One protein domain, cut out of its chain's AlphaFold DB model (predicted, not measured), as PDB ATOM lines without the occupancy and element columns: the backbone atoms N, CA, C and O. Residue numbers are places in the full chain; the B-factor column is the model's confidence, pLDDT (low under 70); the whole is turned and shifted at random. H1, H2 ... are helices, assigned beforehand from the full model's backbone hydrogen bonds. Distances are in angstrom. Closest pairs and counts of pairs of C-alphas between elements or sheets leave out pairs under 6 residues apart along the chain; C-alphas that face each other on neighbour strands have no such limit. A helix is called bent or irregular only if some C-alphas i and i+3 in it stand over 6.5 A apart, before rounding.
ATOM      1  N   TYR A  73     -14.362   7.163 -46.763       95.12
ATOM      2  CA  TYR A  73     -13.369   8.177 -47.115       95.12
ATOM      3  C   TYR A  73     -13.769   9.562 -46.592       95.12
ATOM      4  O   TYR A  73     -12.968  10.221 -45.939       95.12
ATOM      5  N   PHE A  74     -15.028   9.957 -46.802       93.69
ATOM      6  CA  PHE A  74     -15.559  11.220 -46.293       93.69
ATOM      7  C   PHE A  74     -15.471  11.322 -44.761       93.69
ATOM      8  O   PHE A  74     -14.976  12.316 -44.240       93.69
ATOM      9  N   LEU A  75     -15.900  10.290 -44.028       94.75
ATOM     10  CA  LEU A  75     -15.820  10.284 -42.561       94.75
ATOM     11  C   LEU A  75     -14.375  10.331 -42.054       94.75
ATOM     12  O   LEU A  75     -14.092  11.018 -41.071       94.75
ATOM     13  N   THR A  76     -13.460   9.626 -42.720       96.50
ATOM     14  CA  THR A  76     -12.031   9.674 -42.401       96.50
ATOM     15  C   THR A  76     -11.468  11.071 -42.636       96.50
ATOM     16  O   THR A  76     -10.771  11.581 -41.765       96.50
ATOM     17  N   ASP A  77     -11.795  11.719 -43.756       94.19
ATOM     18  CA  ASP A  77     -11.354  13.090 -44.037       94.19
ATOM     19  C   ASP A  77     -11.849  14.075 -42.965       94.19
ATOM     20  O   ASP A  77     -11.055  14.816 -42.384       94.19
ATOM     21  N   VAL A  78     -13.135  14.007 -42.602       94.38
ATOM     22  CA  VAL A  78     -13.708  14.821 -41.515       94.38
ATOM     23  C   VAL A  78     -12.989  14.565 -40.187       94.38
ATOM     24  O   VAL A  78     -12.633  15.512 -39.484       94.38
ATOM     25  N   SER A  79     -12.724  13.299 -39.858       97.44
ATOM     26  CA  SER A  79     -12.027  12.919 -38.622       97.44
ATOM     27  C   SER A  79     -10.592  13.451 -38.592       97.44
ATOM     28  O   SER A  79     -10.142  13.973 -37.573       97.44
ATOM     29  N   MET A  80      -9.883  13.381 -39.721       96.19
ATOM     30  CA  MET A  80      -8.526  13.910 -39.858       96.19
ATOM     31  C   MET A  80      -8.491  15.434 -39.746       96.19
ATOM     32  O   MET A  80      -7.599  15.977 -39.098       96.19
ATOM     33  N   ARG A  81      -9.467  16.135 -40.333       94.62
ATOM     34  CA  ARG A  81      -9.597  17.593 -40.194       94.62
ATOM     35  C   ARG A  81      -9.837  18.001 -38.743       94.62
ATOM     36  O   ARG A  81      -9.183  18.918 -38.256       94.62
ATOM     37  N   PHE A  82     -10.719  17.294 -38.034       94.69
ATOM     38  CA  PHE A  82     -10.925  17.516 -36.602       94.69
ATOM     39  C   PHE A  82      -9.642  17.280 -35.797       94.69
ATOM     40  O   PHE A  82      -9.286  18.104 -34.958       94.69
ATOM     41  N   HIS A  83      -8.926  16.187 -36.070       95.25
ATOM     42  CA  HIS A  83      -7.680  15.876 -35.376       95.25
ATOM     43  C   HIS A  83      -6.634  16.988 -35.540       95.25
ATOM     44  O   HIS A  83      -6.096  17.459 -34.543       95.25
ATOM     45  N   ARG A  84      -6.426  17.477 -36.771       94.06
ATOM     46  CA  ARG A  84      -5.513  18.601 -37.053       94.06
ATOM     47  C   ARG A  84      -5.920  19.879 -36.323       94.06
ATOM     48  O   ARG A  84      -5.065  20.578 -35.792       94.06
ATOM     49  N   LEU A  85      -7.219  20.181 -36.269       94.19
ATOM     50  CA  LEU A  85      -7.737  21.324 -35.513       94.19
ATOM     51  C   LEU A  85      -7.446  21.198 -34.015       94.19
ATOM     52  O   LEU A  85      -7.019  22.168 -33.393       94.19
ATOM     53  N   ALA A  86      -7.664  20.016 -33.438       93.69
ATOM     54  CA  ALA A  86      -7.390  19.760 -32.029       93.69
ATOM     55  C   ALA A  86      -5.888  19.868 -31.720       93.69
ATOM     56  O   ALA A  86      -5.508  20.513 -30.746       93.69
ATOM     57  N   GLU A  87      -5.036  19.298 -32.571       94.56
ATOM     58  CA  GLU A  87      -3.579  19.401 -32.467       94.56
ATOM     59  C   GLU A  87      -3.118  20.863 -32.541       94.56
ATOM     60  O   GLU A  87      -2.476  21.351 -31.613       94.56
ATOM     61  N   ALA A  88      -3.567  21.618 -33.548       93.75
ATOM     62  CA  ALA A  88      -3.287  23.048 -33.673       93.75
ATOM     63  C   ALA A  88      -3.773  23.856 -32.453       93.75
ATOM     64  O   ALA A  88      -3.083  24.772 -31.995       93.75
ATOM     65  N   ALA A  89      -4.936  23.506 -31.889       93.19
ATOM     66  CA  ALA A  89      -5.473  24.136 -30.685       93.19
ATOM     67  C   ALA A  89      -4.586  23.905 -29.450       93.19
ATOM     68  O   ALA A  89      -4.385  24.840 -28.663       93.19
ATOM     69  N   MET A  90      -4.059  22.685 -29.297       92.44
ATOM     70  CA  MET A  90      -3.159  22.288 -28.210       92.44
ATOM     71  C   MET A  90      -1.760  22.886 -28.368       92.44
ATOM     72  O   MET A  90      -1.209  23.427 -27.411       92.44
ATOM     73  N   GLU A  91      -1.190  22.830 -29.569       92.62
ATOM     74  CA  GLU A  91       0.144  23.360 -29.860       92.62
ATOM     75  C   GLU A  91       0.165  24.889 -29.902       92.62
ATOM     76  O   GLU A  91       1.202  25.508 -29.668       92.62
ATOM     77  N   GLY A  92      -0.976  25.527 -30.151       91.19
ATOM     78  CA  GLY A  92      -1.070  26.974 -30.321       91.19
ATOM     79  C   GLY A  92      -0.657  27.465 -31.710       91.19
ATOM     80  O   GLY A  92      -0.375  28.652 -31.877       91.19
ATOM     81  N   ASN A  93      -0.611  26.576 -32.705       91.69
ATOM     82  CA  ASN A  93      -0.290  26.921 -34.085       91.69
ATOM     83  C   ASN A  93      -1.558  27.306 -34.871       91.69
ATOM     84  O   ASN A  93      -2.159  26.492 -35.564       91.69
ATOM     85  N   TYR A  94      -1.974  28.570 -34.764       91.38
ATOM     86  CA  TYR A  94      -3.252  29.048 -35.322       91.38
ATOM     87  C   TYR A  94      -3.183  29.582 -36.762       91.38
ATOM     88  O   TYR A  94      -4.194  30.043 -37.289       91.38
ATOM     89  N   GLN A  95      -2.008  29.575 -37.396       86.44
ATOM     90  CA  GLN A  95      -1.784  30.182 -38.720       86.44
ATOM     91  C   GLN A  95      -1.968  29.189 -39.885       86.44
ATOM     92  O   GLN A  95      -1.542  29.458 -41.005       86.44
ATOM     93  N   GLY A  96      -2.570  28.030 -39.616       85.62
ATOM     94  CA  GLY A  96      -2.757  26.955 -40.587       85.62
ATOM     95  C   GLY A  96      -3.907  27.168 -41.586       85.62
ATOM     96  O   GLY A  96      -4.531  28.233 -41.621       85.62
ATOM     97  N   PRO A  97      -4.221  26.127 -42.382       84.00
ATOM     98  CA  PRO A  97      -5.314  26.147 -43.359       84.00
ATOM     99  C   PRO A  97      -6.667  26.503 -42.728       84.00
ATOM    100  O   PRO A  97      -7.505  27.145 -43.351       84.00
ATOM    101  N   GLU A  98      -6.870  26.119 -41.470       87.25
ATOM    102  CA  GLU A  98      -8.089  26.355 -40.709       87.25
ATOM    103  C   GLU A  98      -8.031  27.625 -39.834       87.25
ATOM    104  O   GLU A  98      -8.736  27.723 -38.831       87.25
ATOM    105  N   MET A  99      -7.224  28.631 -40.200       88.75
ATOM    106  CA  MET A  99      -7.103  29.901 -39.462       88.75
ATOM    107  C   MET A  99      -8.464  30.552 -39.153       88.75
ATOM    108  O   MET A  99      -8.646  31.128 -38.079       88.75
ATOM    109  N   ASP A 100      -9.427  30.463 -40.074       91.44
ATOM    110  CA  ASP A 100     -10.761  31.043 -39.894       91.44
ATOM    111  C   ASP A 100     -11.514  30.445 -38.699       91.44
ATOM    112  O   ASP A 100     -12.205  31.177 -37.988       91.44
ATOM    113  N   PHE A 101     -11.312  29.157 -38.403       91.56
ATOM    114  CA  PHE A 101     -11.860  28.518 -37.205       91.56
ATOM    115  C   PHE A 101     -11.328  29.184 -35.926       91.56
ATOM    116  O   PHE A 101     -12.074  29.437 -34.978       91.56
ATOM    117  N   PHE A 102     -10.050  29.573 -35.919       93.56
ATOM    118  CA  PHE A 102      -9.402  30.199 -34.766       93.56
ATOM    119  C   PHE A 102      -9.690  31.699 -34.601       93.56
ATOM    120  O   PHE A 102      -9.126  32.340 -33.709       93.56
ATOM    121  N   LYS A 103     -10.539  32.300 -35.443       90.69
ATOM    122  CA  LYS A 103     -11.004  33.689 -35.261       90.69
ATOM    123  C   LYS A 103     -12.137  33.799 -34.240       90.69
ATOM    124  O   LYS A 103     -12.317  34.866 -33.659       90.69
ATOM    125  N   ALA A 104     -12.886  32.719 -34.028       88.56
ATOM    126  CA  ALA A 104     -13.949  32.674 -33.034       88.56
ATOM    127  C   ALA A 104     -13.383  32.678 -31.597       88.56
ATOM    128  O   ALA A 104     -12.271  32.193 -31.369       88.56
ATOM    129  N   PRO A 105     -14.134  33.203 -30.613       81.56
ATOM    130  CA  PRO A 105     -13.775  33.049 -29.207       81.56
ATOM    131  C   PRO A 105     -13.798  31.563 -28.804       81.56
ATOM    132  O   PRO A 105     -14.551  30.774 -29.372       81.56
ATOM    133  N   ASN A 106     -12.990  31.190 -27.807       85.38
ATOM    134  CA  ASN A 106     -12.935  29.845 -27.204       85.38
ATOM    135  C   ASN A 106     -12.456  28.707 -28.128       85.38
ATOM    136  O   ASN A 106     -12.654  27.534 -27.828       85.38
ATOM    137  N   THR A 107     -11.814  29.014 -29.257       89.94
ATOM    138  CA  THR A 107     -11.211  27.987 -30.134       89.94
ATOM    139  C   THR A 107      -9.706  27.836 -29.922       89.94
ATOM    140  O   THR A 107      -9.101  26.857 -30.358       89.94
ATOM    141  N   ARG A 108      -9.079  28.789 -29.223       92.69
ATOM    142  CA  ARG A 108      -7.635  28.837 -28.956       92.69
ATOM    143  C   ARG A 108      -7.319  28.288 -27.570       92.69
ATOM    144  O   ARG A 108      -6.930  29.036 -26.676       92.69
ATOM    145  N   LEU A 109      -7.463  26.972 -27.415       92.94
ATOM    146  CA  LEU A 109      -7.336  26.283 -26.127       92.94
ATOM    147  C   LEU A 109      -6.054  26.656 -25.366       92.94
ATOM    148  O   LEU A 109      -6.115  27.052 -24.205       92.94
ATOM    149  N   ARG A 110      -4.886  26.594 -26.017       93.19
ATOM    150  CA  ARG A 110      -3.610  26.950 -25.374       93.19
ATOM    151  C   ARG A 110      -3.582  28.393 -24.851       93.19
ATOM    152  O   ARG A 110      -3.059  28.632 -23.766       93.19
ATOM    153  N   ALA A 111      -4.139  29.349 -25.595       92.00
ATOM    154  CA  ALA A 111      -4.202  30.744 -25.160       92.00
ATOM    155  C   ALA A 111      -5.106  30.914 -23.928       92.00
ATOM    156  O   ALA A 111      -4.729  31.605 -22.985       92.00
ATOM    157  N   GLU A 112      -6.247  30.227 -23.902       93.25
ATOM    158  CA  GLU A 112      -7.183  30.235 -22.772       93.25
ATOM    159  C   GLU A 112      -6.568  29.605 -21.510       93.25
ATOM    160  O   GLU A 112      -6.671  30.152 -20.408       93.25
ATOM    161  N   VAL A 113      -5.830  28.503 -21.666       94.25
ATOM    162  CA  VAL A 113      -5.053  27.895 -20.575       94.25
ATOM    163  C   VAL A 113      -3.976  28.857 -20.062       94.25
ATOM    164  O   VAL A 113      -3.787  28.995 -18.856       94.25
ATOM    165  N   HIS A 114      -3.276  29.569 -20.949       94.38
ATOM    166  CA  HIS A 114      -2.298  30.574 -20.526       94.38
ATOM    167  C   HIS A 114      -2.943  31.735 -19.764       94.38
ATOM    168  O   HIS A 114      -2.405  32.163 -18.742       94.38
ATOM    169  N   GLU A 115      -4.091  32.227 -20.221       94.31
ATOM    170  CA  GLU A 115      -4.820  33.302 -19.551       94.31
ATOM    171  C   GLU A 115      -5.296  32.875 -18.155       94.31
ATOM    172  O   GLU A 115      -5.091  33.593 -17.172       94.31
ATOM    173  N   THR A 116      -5.902  31.691 -18.047       94.81
ATOM    174  CA  THR A 116      -6.389  31.141 -16.772       94.81
ATOM    175  C   THR A 116      -5.246  30.869 -15.795       94.81
ATOM    176  O   THR A 116      -5.331  31.274 -14.634       94.81
ATOM    177  N   ASN A 117      -4.135  30.299 -16.264       96.31
ATOM    178  CA  ASN A 117      -2.931  30.125 -15.450       96.31
ATOM    179  C   ASN A 117      -2.334  31.464 -15.001       96.31
ATOM    180  O   ASN A 117      -1.876  31.574 -13.866       96.31
ATOM    181  N   GLY A 118      -2.367  32.495 -15.851       95.88
ATOM    182  CA  GLY A 118      -1.939  33.846 -15.485       95.88
ATOM    183  C   GLY A 118      -2.779  34.429 -14.346       95.88
ATOM    184  O   GLY A 118      -2.230  34.922 -13.360       95.88
ATOM    185  N   LYS A 119      -4.110  34.300 -14.432       96.12
ATOM    186  CA  LYS A 119      -5.038  34.710 -13.361       96.12
ATOM    187  C   LYS A 119      -4.769  33.950 -12.061       96.12
ATOM    188  O   LYS A 119      -4.738  34.555 -10.991       96.12
ATOM    189  N   PHE A 120      -4.531  32.642 -12.151       95.81
ATOM    190  CA  PHE A 120      -4.183  31.818 -10.995       95.81
ATOM    191  C   PHE A 120      -2.852  32.242 -10.361       95.81
ATOM    192  O   PHE A 120      -2.778  32.413  -9.144       95.81
ATOM    193  N   ALA A 121      -1.810  32.462 -11.165       95.06
ATOM    194  CA  ALA A 121      -0.503  32.890 -10.677       95.06
ATOM    195  C   ALA A 121      -0.581  34.243  -9.955       95.06
ATOM    196  O   ALA A 121       0.014  34.407  -8.889       95.06
ATOM    197  N   GLU A 122      -1.359  35.187 -10.486       95.81
ATOM    198  CA  GLU A 122      -1.587  36.480  -9.839       95.81
ATOM    199  C   GLU A 122      -2.342  36.328  -8.512       95.81
ATOM    200  O   GLU A 122      -1.952  36.911  -7.498       95.81
ATOM    201  N   HIS A 123      -3.365  35.471  -8.477       95.25
ATOM    202  CA  HIS A 123      -4.073  35.156  -7.240       95.25
ATOM    203  C   HIS A 123      -3.139  34.545  -6.184       95.25
ATOM    204  O   HIS A 123      -3.124  35.000  -5.041       95.25
ATOM    205  N   MET A 124      -2.295  33.584  -6.569       91.81
ATOM    206  CA  MET A 124      -1.297  32.977  -5.684       91.81
ATOM    207  C   MET A 124      -0.218  33.970  -5.236       91.81
ATOM    208  O   MET A 124       0.277  33.881  -4.115       91.81
ATOM    209  N   ARG A 125       0.139  34.952  -6.068       89.12
ATOM    210  CA  ARG A 125       1.101  36.003  -5.710       89.12
ATOM    211  C   ARG A 125       0.565  36.915  -4.605       89.12
ATOM    212  O   ARG A 125       1.320  37.283  -3.701       89.12
ATOM    213  N   VAL A 126      -0.712  37.292  -4.694       92.06
ATOM    214  CA  VAL A 126      -1.360  38.234  -3.767       92.06
ATOM    215  C   VAL A 126      -1.871  37.531  -2.509       92.06
ATOM    216  O   VAL A 126      -1.632  38.011  -1.405       92.06
ATOM    217  N   SER A 127      -2.544  36.393  -2.681       88.75
ATOM    218  CA  SER A 127      -3.321  35.713  -1.632       88.75
ATOM    219  C   SER A 127      -2.780  34.328  -1.276       88.75
ATOM    220  O   SER A 127      -3.333  33.655  -0.410       88.75
ATOM    221  N   GLY A 128      -1.709  33.873  -1.931       85.19
ATOM    222  CA  GLY A 128      -1.119  32.570  -1.651       85.19
ATOM    223  C   GLY A 128      -0.520  32.517  -0.250       85.19
ATOM    224  O   GLY A 128       0.236  33.401   0.165       85.19
ATOM    225  N   GLN A 129      -0.831  31.444   0.473       82.94
ATOM    226  CA  GLN A 129      -0.295  31.197   1.804       82.94
ATOM    227  C   GLN A 129       1.232  31.048   1.740       82.94
ATOM    228  O   GLN A 129       1.775  30.143   1.104       82.94
TER     229      GLN A 129
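Overview. This is residues 73 to 129 of the 181 residues of the protein "Dynamin_M domain-containing protein" of Coniochaeta sp. 2T2.1 (UniProt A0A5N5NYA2). Two long helices, H1 and H2, follow one another nearly end to end along one long rod, meeting where H1 ends and H2 begins, and the link between them loops out to one side of that meeting place. The outer parts of both helices stand free, with residues 73 to 80 of H1 at one end of the rod and residues 114 to 119 and 121 to 127 of H2 toward the other. The printed part has 57 residues with two named helices, H1 then H2, and no named strand; its class is all helix. It is only just extended, close to loose, with a radius of gyration of the C-alphas of 15.8 A, and its C-alphas span 56 by 19 by 15 A.

Arrangement. H1, residues 73 to 91, and H2, residues 109 to 127, touch, with 5 pairs of C-alphas within 8 A. The closest C-alphas are those of Ala 89 and Leu 109, 5.4 A apart. H1 touches H2 with residues 89 to 91 alone, and H2 touches H1 with residues 109 to 110 alone. Their lines stand at a shallow tilt of 28 degrees, and they run the same way. Their centres are 28.4 A apart. In both H1 and H2, every O i to N i+4 pair is within hydrogen-bond range.

Along the chain. H1 has 19 residues and measures 26.7 A from C-alpha 73 at (-13.369, 8.177, -47.115) to C-alpha 91 at (0.144, 23.360, -29.860). H2 also has 19 residues and measures 26.6 A from C-alpha 109 at (-7.336, 26.283, -26.127) to C-alpha 127 at (-3.321, 35.713, -1.632). Neither helix is bent.

Size, cuts and confidence. The two C-alphas farthest apart are those of Tyr 73 and Gln 129, 55.6 A. The printed part has no cut. The link from H1 to H2, residues 92 to 108, is long. The mean pLDDT of the printed part is 92.2, and no printed residue is under 70.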